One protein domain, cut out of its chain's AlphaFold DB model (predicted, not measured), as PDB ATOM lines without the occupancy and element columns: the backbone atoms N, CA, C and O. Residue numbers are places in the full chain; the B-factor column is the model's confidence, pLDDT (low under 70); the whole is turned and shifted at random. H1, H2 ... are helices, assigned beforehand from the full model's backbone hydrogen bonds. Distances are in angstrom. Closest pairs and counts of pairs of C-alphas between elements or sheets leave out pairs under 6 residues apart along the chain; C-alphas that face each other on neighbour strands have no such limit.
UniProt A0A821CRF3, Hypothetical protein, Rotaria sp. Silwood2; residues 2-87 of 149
ATOM      1  N   VAL A   2      16.727 -45.670  28.540       82.38
ATOM      2  CA  VAL A   2      17.354 -47.003  28.386       82.38
ATOM      3  C   VAL A   2      18.373 -47.343  29.492       82.38
ATOM      4  O   VAL A   2      18.861 -48.464  29.534       82.38
ATOM      5  N   ALA A   3      18.664 -46.404  30.402       86.12
ATOM      6  CA  ALA A   3      19.515 -46.592  31.587       86.12
ATOM      7  C   ALA A   3      18.680 -46.670  32.886       86.12
ATOM      8  O   ALA A   3      17.452 -46.555  32.848       86.12
ATOM      9  N   GLY A   4      19.341 -46.827  34.039       88.12
ATOM     10  CA  GLY A   4      18.677 -46.928  35.343       88.12
ATOM     11  C   GLY A   4      18.039 -48.299  35.607       88.12
ATOM     12  O   GLY A   4      18.133 -49.229  34.803       88.12
ATOM     13  N   GLY A   5      17.380 -48.450  36.760       90.06
ATOM     14  CA  GLY A   5      16.666 -49.683  37.120       90.06
ATOM     15  C   GLY A   5      17.570 -50.921  37.079       90.06
ATOM     16  O   GLY A   5      18.626 -50.944  37.709       90.06
ATOM     17  N   GLN A   6      17.177 -51.945  36.313       90.00
ATOM     18  CA  GLN A   6      17.975 -53.170  36.177       90.00
ATOM     19  C   GLN A   6      19.316 -52.955  35.466       90.00
ATOM     20  O   GLN A   6      20.251 -53.705  35.715       90.00
ATOM     21  N   VAL A   7      19.459 -51.919  34.632       89.81
ATOM     22  CA  VAL A   7      20.747 -51.612  33.982       89.81
ATOM     23  C   VAL A   7      21.772 -51.112  35.001       89.81
ATOM     24  O   VAL A   7      22.961 -51.380  34.845       89.81
ATOM     25  N   SER A   8      21.323 -50.446  36.068       89.50
ATOM     26  CA  SER A   8      22.168 -50.023  37.193       89.50
ATOM     27  C   SER A   8      22.538 -51.162  38.143       89.50
ATOM     28  O   SER A   8      23.431 -51.000  38.974       89.50
ATOM     29  N   ASN A   9      21.885 -52.320  38.030       89.00
ATOM     30  CA  ASN A   9      22.164 -53.466  38.878       89.00
ATOM     31  C   ASN A   9      23.468 -54.155  38.438       89.00
ATOM     32  O   ASN A   9      23.569 -54.688  37.335       89.00
ATOM     33  N   ILE A  10      24.472 -54.149  39.317       83.38
ATOM     34  CA  ILE A  10      25.789 -54.764  39.076       83.38
ATOM     35  C   ILE A  10      25.905 -56.196  39.618       83.38
ATOM     36  O   ILE A  10      26.945 -56.832  39.445       83.38
ATOM     37  N   SER A  11      24.870 -56.720  40.283       78.88
ATOM     38  CA  SER A  11      24.908 -58.092  40.797       78.88
ATOM     39  C   SER A  11      25.034 -59.092  39.639       78.88
ATOM     40  O   SER A  11      24.255 -59.073  38.692       78.88
ATOM     41  N   ASN A  12      26.053 -59.956  39.701       69.56
ATOM     42  CA  ASN A  12      26.313 -61.022  38.725       69.56
ATOM     43  C   ASN A  12      26.549 -60.569  37.266       69.56
ATOM     44  O   ASN A  12      26.377 -61.368  36.343       69.56
ATOM     45  N   SER A  13      26.973 -59.322  37.017       71.31
ATOM     46  CA  SER A  13      27.239 -58.879  35.643       71.31
ATOM     47  C   SER A  13      28.596 -59.388  35.131       71.31
ATOM     48  O   SER A  13      29.629 -58.764  35.369       71.31
ATOM     49  N   ASN A  14      28.599 -60.502  34.392       85.06
ATOM     50  CA  ASN A  14      29.747 -60.940  33.590       85.06
ATOM     51  C   ASN A  14      29.578 -60.477  32.133       85.06
ATOM     52  O   ASN A  14      29.235 -61.263  31.254       85.06
ATOM     53  N   ASN A  15      29.735 -59.174  31.890       90.19
ATOM     54  CA  ASN A  15      29.641 -58.587  30.552       90.19
ATOM     55  C   ASN A  15      30.607 -57.406  30.381       90.19
ATOM     56  O   ASN A  15      31.230 -56.952  31.339       90.19
ATOM     57  N   SER A  16      30.725 -56.925  29.145       92.00
ATOM     58  CA  SER A  16      31.604 -55.822  28.741       92.00
ATOM     59  C   SER A  16      30.868 -54.493  28.560       92.00
ATOM     60  O   SER A  16      31.355 -53.614  27.852       92.00
ATOM     61  N   VAL A  17      29.670 -54.340  29.135       92.12
ATOM     62  CA  VAL A  17      28.918 -53.084  29.023       92.12
ATOM     63  C   VAL A  17      29.683 -51.988  29.758       92.12
ATOM     64  O   VAL A  17      30.054 -52.176  30.917       92.12
ATOM     65  N   ASN A  18      29.876 -50.840  29.100       92.00
ATOM     66  CA  ASN A  18      30.566 -49.694  29.684       92.00
ATOM     67  C   ASN A  18      29.991 -49.357  31.080       92.00
ATOM     68  O   ASN A  18      28.774 -49.161  31.196       92.00
ATOM     69  N   PRO A  19      30.824 -49.263  32.135       90.12
ATOM     70  CA  PRO A  19      30.369 -48.945  33.488       90.12
ATOM     71  C   PRO A  19      29.578 -47.635  33.611       90.12
ATOM     72  O   PRO A  19      28.757 -47.525  34.521       90.12
ATOM     73  N   GLY A  20      29.752 -46.679  32.688       89.44
ATOM     74  CA  GLY A  20      28.958 -45.445  32.634       89.44
ATOM     75  C   GLY A  20      27.447 -45.697  32.583       89.44
ATOM     76  O   GLY A  20      26.672 -44.943  33.169       89.44
ATOM     77  N   TRP A  21      27.009 -46.822  32.008       90.19
ATOM     78  CA  TRP A  21      25.599 -47.230  32.009       90.19
ATOM     79  C   TRP A  21      25.028 -47.498  33.406       90.19
ATOM     80  O   TRP A  21      23.812 -47.436  33.584       90.19
ATOM     81  N   ARG A  22      25.872 -47.804  34.402       89.75
ATOM     82  CA  ARG A  22      25.411 -48.116  35.764       89.75
ATOM     83  C   ARG A  22      24.932 -46.880  36.515       89.75
ATOM     84  O   ARG A  22      24.035 -46.989  37.347       89.75
ATOM     85  N   THR A  23      25.496 -45.719  36.197       88.62
ATOM     86  CA  THR A  23      25.208 -44.443  36.866       88.62
ATOM     87  C   THR A  23      24.529 -43.422  35.955       88.62
ATOM     88  O   THR A  23      24.109 -42.370  36.433       88.62
ATOM     89  N   ALA A  24      24.390 -43.717  34.658       87.94
ATOM     90  CA  ALA A  24      23.729 -42.840  33.703       87.94
ATOM     91  C   ALA A  24      22.269 -42.566  34.093       87.94
ATOM     92  O   ALA A  24      21.445 -43.476  34.200       87.94
ATOM     93  N   LEU A  25      21.943 -41.283  34.253       85.00
ATOM     94  CA  LEU A  25      20.571 -40.804  34.449       85.00
ATOM     95  C   LEU A  25      19.879 -40.497  33.117       85.00
ATOM     96  O   LEU A  25      18.661 -40.613  32.996       85.00
ATOM     97  N   LEU A  26      20.664 -40.101  32.115       86.06
ATOM     98  CA  LEU A  26      20.206 -39.684  30.796       86.06
ATOM     99  C   LEU A  26      21.081 -40.339  29.727       86.06
ATOM    100  O   LEU A  26      22.288 -40.479  29.904       86.06
ATOM    101  N   HIS A  27      20.455 -40.701  28.612       88.75
ATOM    102  CA  HIS A  27      21.132 -41.055  27.372       88.75
ATOM    103  C   HIS A  27      20.760 -39.980  26.351       88.75
ATOM    104  O   HIS A  27      19.580 -39.843  26.021       88.75
ATOM    105  N   MET A  28      21.732 -39.164  25.947       87.94
ATOM    106  CA  MET A  28      21.524 -38.025  25.054       87.94
ATOM    107  C   MET A  28      22.203 -38.294  23.721       87.94
ATOM    108  O   MET A  28      23.386 -38.616  23.689       87.94
ATOM    109  N   VAL A  29      21.451 -38.109  22.642       89.38
ATOM    110  CA  VAL A  29      21.934 -38.251  21.271       89.38
ATOM    111  C   VAL A  29      21.698 -36.930  20.561       89.38
ATOM    112  O   VAL A  29      20.624 -36.336  20.679       89.38
ATOM    113  N   TYR A  30      22.706 -36.471  19.831       90.19
ATOM    114  CA  TYR A  30      22.601 -35.314  18.962       90.19
ATOM    115  C   TYR A  30      22.864 -35.745  17.526       90.19
ATOM    116  O   TYR A  30      23.914 -36.305  17.228       90.19
ATOM    117  N   SER A  31      21.915 -35.477  16.637       92.31
ATOM    118  CA  SER A  31      22.024 -35.827  15.227       92.31
ATOM    119  C   SER A  31      21.571 -34.671  14.341       92.31
ATOM    120  O   SER A  31      20.744 -33.841  14.723       92.31
ATOM    121  N   GLN A  32      22.142 -34.617  13.141       94.50
ATOM    122  CA  GLN A  32      21.665 -33.782  12.046       94.50
ATOM    123  C   GLN A  32      21.556 -34.657  10.806       94.50
ATOM    124  O   GLN A  32      22.469 -35.421  10.508       94.50
ATOM    125  N   GLY A  33      20.428 -34.548  10.112       94.69
ATOM    126  CA  GLY A  33      20.234 -35.182   8.816       94.69
ATOM    127  C   GLY A  33      20.581 -34.238   7.671       94.69
ATOM    128  O   GLY A  33      20.696 -33.024   7.847       94.69
ATOM    129  N   TRP A  34      20.687 -34.811   6.483       96.94
ATOM    130  CA  TRP A  34      20.760 -34.103   5.210       96.94
ATOM    131  C   TRP A  34      19.855 -34.806   4.193       96.94
ATOM    132  O   TRP A  34      19.338 -35.890   4.462       96.94
ATOM    133  N   LEU A  35      19.621 -34.167   3.046       97.94
ATOM    134  CA  LEU A  35      18.856 -34.759   1.949       97.94
ATOM    135  C   LEU A  35      19.787 -35.585   1.056       97.94
ATOM    136  O   LEU A  35      20.972 -35.275   0.942       97.94
ATOM    137  N   ASP A  36      19.239 -36.559   0.333       96.94
ATOM    138  CA  ASP A  36      20.011 -37.362  -0.631       96.94
ATOM    139  C   ASP A  36      20.637 -36.507  -1.748       96.94
ATOM    140  O   ASP A  36      21.634 -36.881  -2.358       96.94
ATOM    141  N   THR A  37      20.069 -35.326  -2.005       97.88
ATOM    142  CA  THR A  37      20.562 -34.354  -2.988       97.88
ATOM    143  C   THR A  37      21.619 -33.394  -2.430       97.88
ATOM    144  O   THR A  37      22.083 -32.519  -3.160       97.88
ATOM    145  N   THR A  38      21.966 -33.479  -1.143       98.12
ATOM    146  CA  THR A  38      22.963 -32.601  -0.511       98.12
ATOM    147  C   THR A  38      24.360 -32.908  -1.050       98.12
ATOM    148  O   THR A  38      24.748 -34.070  -1.154       98.12
ATOM    149  N   SER A  39      25.136 -31.868  -1.376       98.31
ATOM    150  CA  SER A  39      26.492 -32.025  -1.913       98.31
ATOM    151  C   SER A  39      27.432 -32.704  -0.908       98.31
ATOM    152  O   SER A  39      27.273 -32.550   0.301       98.31
ATOM    153  N   GLU A  40      28.458 -33.415  -1.383       97.88
ATOM    154  CA  GLU A  40      29.448 -34.054  -0.498       97.88
ATOM    155  C   GLU A  40      30.155 -33.033   0.417       97.88
ATOM    156  O   GLU A  40      30.432 -33.318   1.582       97.88
ATOM    157  N   ALA A  41      30.420 -31.824  -0.090       98.06
ATOM    158  CA  ALA A  41      31.029 -30.751   0.692       98.06
ATOM    159  C   ALA A  41      30.133 -30.329   1.867       98.06
ATOM    160  O   ALA A  41      30.615 -30.199   2.994       98.06
ATOM    161  N   ASP A  42      28.829 -30.189   1.625       97.88
ATOM    162  CA  ASP A  42      27.864 -29.843   2.668       97.88
ATOM    163  C   ASP A  42      27.641 -31.005   3.644       97.88
ATOM    164  O   ASP A  42      27.527 -30.775   4.846       97.88
ATOM    165  N   GLN A  43      27.652 -32.259   3.174       97.38
ATOM    166  CA  GLN A  43      27.593 -33.438   4.051       97.38
ATOM    167  C   GLN A  43      28.785 -33.471   5.017       97.38
ATOM    168  O   GLN A  43      28.601 -33.638   6.222       97.38
ATOM    169  N   LYS A  44      30.006 -33.235   4.514       95.69
ATOM    170  CA  LYS A  44      31.217 -33.130   5.347       95.69
ATOM    171  C   LYS A  44      31.124 -31.977   6.339       95.69
ATOM    172  O   LYS A  44      31.503 -32.137   7.499       95.69
ATOM    173  N   TYR A  45      30.594 -30.832   5.910       96.00
ATOM    174  CA  TYR A  45      30.362 -29.699   6.799       96.00
ATOM    175  C   TYR A  45      29.387 -30.061   7.928       96.00
ATOM    176  O   TYR A  45      29.698 -29.827   9.097       96.00
ATOM    177  N   VAL A  46      28.244 -30.680   7.612       95.75
ATOM    178  CA  VAL A  46      27.261 -31.120   8.614       95.75
ATOM    179  C   VAL A  46      27.868 -32.146   9.571       95.75
ATOM    180  O   VAL A  46      27.702 -31.992  10.782       95.75
ATOM    181  N   ALA A  47      28.612 -33.132   9.062       93.94
ATOM    182  CA  ALA A  47      29.309 -34.121   9.884       93.94
ATOM    183  C   ALA A  47      30.268 -33.446  10.880       93.94
ATOM    184  O   ALA A  47      30.165 -33.683  12.080       93.94
ATOM    185  N   GLN A  48      31.097 -32.502  10.419       93.56
ATOM    186  CA  GLN A  48      31.997 -31.745  11.295       93.56
ATOM    187  C   GLN A  48      31.239 -30.940  12.364       93.56
ATOM    188  O   GLN A  48      31.689 -30.838  13.507       93.56
ATOM    189  N   GLN A  49      30.082 -30.360  12.027       93.06
ATOM    190  CA  GLN A  49      29.252 -29.656  13.011       93.06
ATOM    191  C   GLN A  49      28.688 -30.604  14.075       93.06
ATOM    192  O   GLN A  49      28.594 -30.213  15.239       93.06
ATOM    193  N   VAL A  50      28.311 -31.831  13.700       93.25
ATOM    194  CA  VAL A  50      27.884 -32.862  14.658       93.25
ATOM    195  C   VAL A  50      29.041 -33.230  15.587       93.25
ATOM    196  O   VAL A  50      28.849 -33.164  16.800       93.25
ATOM    197  N   SER A  51      30.239 -33.491  15.052       90.81
ATOM    198  CA  SER A  51      31.447 -33.779  15.841       90.81
ATOM    199  C   SER A  51      31.749 -32.684  16.867       90.81
ATOM    200  O   SER A  51      31.893 -32.945  18.061       90.81
ATOM    201  N   ASN A  52      31.738 -31.419  16.432       89.19
ATOM    202  CA  ASN A  52      31.997 -30.276  17.312       89.19
ATOM    203  C   ASN A  52      30.939 -30.141  18.425       89.19
ATOM    204  O   ASN A  52      31.241 -29.727  19.544       89.19
ATOM    205  N   ARG A  53      29.674 -30.471  18.131       88.12
ATOM    206  CA  ARG A  53      28.577 -30.416  19.111       88.12
ATOM    207  C   ARG A  53      28.603 -31.601  20.078       88.12
ATOM    208  O   ARG A  53      28.249 -31.421  21.243       88.12
ATOM    209  N   ALA A  54      29.062 -32.774  19.642       84.50
ATOM    210  CA  ALA A  54      29.256 -33.933  20.511       84.50
ATOM    211  C   ALA A  54      30.275 -33.642  21.627       84.50
ATOM    212  O   ALA A  54      30.065 -34.028  22.778       84.50
ATOM    213  N   GLU A  55      31.321 -32.860  21.341       80.56
ATOM    214  CA  GLU A  55      32.280 -32.418  22.360       80.56
ATOM    215  C   GLU A  55      31.615 -31.595  23.478       80.56
ATOM    216  O   GLU A  55      31.922 -31.774  24.660       80.56
ATOM    217  N   ILE A  56      30.641 -30.745  23.138       83.00
ATOM    218  CA  ILE A  56      29.878 -29.978  24.133       83.00
ATOM    219  C   ILE A  56      29.118 -30.926  25.066       83.00
ATOM    220  O   ILE A  56      29.147 -30.729  26.280       83.00
ATOM    221  N   LEU A  57      28.483 -31.973  24.528       81.94
ATOM    222  CA  LEU A  57      27.787 -32.981  25.335       81.94
ATOM    223  C   LEU A  57      28.752 -33.753  26.239       81.94
ATOM    224  O   LEU A  57      28.451 -33.956  27.416       81.94
ATOM    225  N   ASN A  58      29.931 -34.116  25.727       77.94
ATOM    226  CA  ASN A  58      30.975 -34.772  26.515       77.94
ATOM    227  C   ASN A  58      31.401 -33.916  27.720       77.94
ATOM    228  O   ASN A  58      31.559 -34.443  28.820       77.94
ATOM    229  N   ARG A  59      31.511 -32.590  27.557       78.62
ATOM    230  CA  ARG A  59      31.851 -31.657  28.652       78.62
ATOM    231  C   ARG A  59      30.755 -31.493  29.707       78.62
ATOM    232  O   ARG A  59      31.050 -31.037  30.807       78.62
ATOM    233  N   LEU A  60      29.508 -31.829  29.381       78.75
ATOM    234  CA  LEU A  60      28.391 -31.827  30.331       78.75
ATOM    235  C   LEU A  60      28.316 -33.126  31.151       78.75
ATOM    236  O   LEU A  60      27.551 -33.192  32.115       78.75
ATOM    237  N   SER A  61      29.087 -34.155  30.785       73.88
ATOM    238  CA  SER A  61      29.151 -35.402  31.545       73.88
ATOM    239  C   SER A  61      29.731 -35.166  32.940       73.88
ATOM    240  O   SER A  61      30.763 -34.521  33.109       73.88
ATOM    241  N   ILE A  62      29.088 -35.756  33.949       66.12
ATOM    242  CA  ILE A  62      29.570 -35.757  35.339       66.12
ATOM    243  C   ILE A  62      30.724 -36.764  35.514       66.12
ATOM    244  O   ILE A  62      31.490 -36.673  36.473       66.12
ATOM    245  N   SER A  63      30.881 -37.733  34.601       65.62
ATOM    246  CA  SER A  63      32.011 -38.660  34.656       65.62
ATOM    247  C   SER A  63      33.281 -37.963  34.167       65.62
ATOM    248  O   SER A  63      33.347 -37.475  33.042       65.62
ATOM    249  N   SER A  64      34.323 -37.955  35.001       60.97
ATOM    250  CA  SER A  64      35.628 -37.362  34.670       60.97
ATOM    251  C   SER A  64      36.319 -38.010  33.462       60.97
ATOM    252  O   SER A  64      37.267 -37.444  32.933       60.97
ATOM    253  N   GLN A  65      35.854 -39.188  33.038       62.34
ATOM    254  CA  GLN A  65      36.392 -39.957  31.914       62.34
ATOM    255  C   GLN A  65      35.503 -39.890  30.655       62.34
ATOM    256  O   GLN A  65      35.929 -40.335  29.595       62.34
ATOM    257  N   GLY A  66      34.288 -39.327  30.745       72.56
ATOM    258  CA  GLY A  66      33.295 -39.374  29.665       72.56
ATOM    259  C   GLY A  66      32.726 -40.782  29.430       72.56
ATOM    260  O   GLY A  66      33.286 -41.795  29.848       72.56
ATOM    261  N   SER A  67      31.553 -40.881  28.808       86.50
ATOM    262  CA  SER A  67      30.973 -42.159  28.367       86.50
ATOM    263  C   SER A  67      30.089 -41.909  27.154       86.50
ATOM    264  O   SER A  67      29.282 -40.984  27.169       86.50
ATOM    265  N   CYS A  68      30.239 -42.731  26.121       90.56
ATOM    266  CA  CYS A  68      29.516 -42.608  24.864       90.56
ATOM    267  C   CYS A  68      29.032 -43.988  24.409       90.56
ATOM    268  O   CYS A  68      29.698 -45.007  24.613       90.56
ATOM    269  N   TYR A  69      27.843 -44.033  23.818       92.69
ATOM    270  CA  TYR A  69      27.279 -45.269  23.306       92.69
ATOM    271  C   TYR A  69      27.790 -45.522  21.889       92.69
ATOM    272  O   TYR A  69      27.346 -44.876  20.947       92.69
ATOM    273  N   ALA A  70      28.701 -46.485  21.740       93.38
ATOM    274  CA  ALA A  70      29.408 -46.758  20.484       93.38
ATOM    275  C   ALA A  70      28.498 -46.957  19.256       93.38
ATOM    276  O   ALA A  70      28.896 -46.637  18.143       93.38
ATOM    277  N   ASN A  71      27.275 -47.465  19.448       94.38
ATOM    278  CA  ASN A  71      26.344 -47.719  18.345       94.38
ATOM    279  C   ASN A  71      25.680 -46.442  17.794       94.38
ATOM    280  O   ASN A  71      25.084 -46.496  16.723       94.38
ATOM    281  N   GLU A  72      25.746 -45.318  18.515       92.50
ATOM    282  CA  GLU A  72      25.136 -44.028  18.148       92.50
ATOM    283  C   GLU A  72      26.148 -42.874  18.302       92.50
ATOM    284  O   GLU A  72      25.787 -41.748  18.645       92.50
ATOM    285  N   ALA A  73      27.433 -43.172  18.094       91.75
ATOM    286  CA  ALA A  73      28.541 -42.246  18.296       91.75
ATOM    287  C   ALA A  73      29.063 -41.638  16.986       91.75
ATOM    288  O   ALA A  73      28.818 -42.144  15.890       91.75
ATOM    289  N   ASP A  74      29.844 -40.567  17.121       91.31
ATOM    290  CA  ASP A  74      30.673 -40.047  16.037       91.31
ATOM    291  C   ASP A  74      31.768 -41.076  15.666       91.31
ATOM    292  O   ASP A  74      32.518 -41.504  16.551       91.31
ATOM    293  N   PRO A  75      31.923 -41.462  14.382       88.75
ATOM    294  CA  PRO A  75      33.019 -42.327  13.933       88.75
ATOM    295  C   PRO A  75      34.429 -41.803  14.259       88.75
ATOM    296  O   PRO A  75      35.386 -42.585  14.261       88.75
ATOM    297  N   TYR A  76      34.568 -40.501  14.517       88.25
ATOM    298  CA  TYR A  76      35.830 -39.835  14.850       88.25
ATOM    299  C   TYR A  76      35.924 -39.412  16.322       88.25
ATOM    300  O   TYR A  76      36.727 -38.544  16.667       88.25
ATOM    301  N   GLU A  77      35.122 -40.025  17.198       90.44
ATOM    302  CA  GLU A  77      35.153 -39.767  18.635       90.44
ATOM    303  C   GLU A  77      36.584 -39.888  19.200       90.44
ATOM    304  O   GLU A  77      37.252 -40.920  19.096       90.44
ATOM    305  N   MET A  78      37.061 -38.814  19.831       88.69
ATOM    306  CA  MET A  78      38.351 -38.815  20.523       88.69
ATOM    307  C   MET A  78      38.271 -39.662  21.791       88.69
ATOM    308  O   MET A  78      37.248 -39.647  22.478       88.69
ATOM    309  N   ASP A  79      39.354 -40.358  22.137       90.69
ATOM    310  CA  ASP A  79      39.421 -41.260  23.298       90.69
ATOM    311  C   ASP A  79      38.318 -42.336  23.295       90.69
ATOM    312  O   ASP A  79      37.831 -42.769  24.347       90.69
ATOM    313  N   TRP A  80      37.906 -42.774  22.099       93.94
ATOM    314  CA  TRP A  80      36.831 -43.747  21.899       93.94
ATOM    315  C   TRP A  80      37.043 -45.046  22.682       93.94
ATOM    316  O   TRP A  80      36.070 -45.629  23.152       93.94
ATOM    317  N   GLN A  81      38.287 -45.487  22.901       95.12
ATOM    318  CA  GLN A  81      38.590 -46.690  23.683       95.12
ATOM    319  C   GLN A  81      37.984 -46.600  25.088       95.12
ATOM    320  O   GLN A  81      37.350 -47.536  25.575       95.12
ATOM    321  N   ILE A  82      38.142 -45.440  25.724       93.25
ATOM    322  CA  ILE A  82      37.646 -45.175  27.072       93.25
ATOM    323  C   ILE A  82      36.152 -44.849  27.007       93.25
ATOM    324  O   ILE A  82      35.335 -45.455  27.704       93.25
ATOM    325  N   LYS A  83      35.750 -43.952  26.101       92.44
ATOM    326  CA  LYS A  83      34.351 -43.518  26.013       92.44
ATOM    327  C   LYS A  83      33.398 -44.656  25.664       92.44
ATOM    328  O   LYS A  83      32.301 -44.688  26.216       92.44
ATOM    329  N   PHE A  84      33.799 -45.593  24.809       94.69
ATOM    330  CA  PHE A  84      32.957 -46.713  24.384       94.69
ATOM    331  C   PHE A  84      33.044 -47.901  25.334       94.69
ATOM    332  O   PHE A  84      32.009 -48.480  25.662       94.69
ATOM    333  N   PHE A  85      34.237 -48.246  25.828       95.06
ATOM    334  CA  PHE A  85      34.446 -49.504  26.557       95.06
ATOM    335  C   PHE A  85      34.682 -49.339  28.066       95.06
ATOM    336  O   PHE A  85      34.589 -50.319  28.804       95.06
ATOM    337  N   GLY A  86      34.913 -48.121  28.560       92.12
ATOM    338  CA  GLY A  86      35.079 -47.822  29.981       92.12
ATOM    339  C   GLY A  86      36.511 -47.424  30.315       92.12
ATOM    340  O   GLY A  86      37.002 -46.409  29.857       92.12
ATOM    341  N   THR A  87      37.200 -48.183  31.160       92.50
ATOM    342  CA  THR A  87      38.582 -47.849  31.534       92.50
ATOM    343  C   THR A  87      39.582 -48.451  30.551       92.50
ATOM    344  O   THR A  87      39.288 -49.453  29.898       92.50
TER     345      THR A  87
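Overview. This is residues 2 to 87 of the 149 residues of the protein "Hypothetical protein" of Rotaria sp. Silwood2 (UniProt A0A821CRF3). One long helix, H3, and the nearly straight stretch of residues 24 to 35 that runs out beside it form a long arm, of which the turn at residues 36 to 41 sticks out free. At the other end is a loose head, mostly loops, with three short helices: H1 and H2, which touch each other, and H4, which is apart from both. The printed part has 86 residues with four named helices, H1 to H4 in order, and no named strand; the class is all helix, though only 35 residues are in named elements. It is loose, with a radius of gyration of the C-alphas of 15.2 A, and spans 50 by 24 by 20 A.

Along the chain. H3, residues 40 to 60, is 30.9 A long, from C-alpha 40 at (29.448, -34.054, -0.498) to C-alpha 60 at (28.391, -31.827, 30.331). H4 is residues 80 to 85. H2 is residues 20 to 23 and H1 is residues 5 to 8, beginning at C-alpha 5 (16.666, -49.683, 37.120).

Arrangement. H3 touches no helix and is apart from H1, H2 and H4. H4 is apart from H1 and H2 too. H1 and H2 touch, and their closest C-alphas, those of Ser 8 and Arg 22, are 4.0 A apart. In H4 every O i to N i+4 pair is within hydrogen-bond range, in H3 16 of 17; H1 and H2 are too short for such a pair, and each has its one O i to N i+3 pair within range.

Size, cuts and confidence. The C-alphas farthest apart, those of Ser 11 and Ser 39, are 50.1 A apart. The printed part has no cut. The links H1 to H2, H2 to H3 and H3 to H4 are long, with 11, 16 and 19 residues. The mean pLDDT of the printed part is 88.5; residue 12 and residues 62 to 65 are under 70.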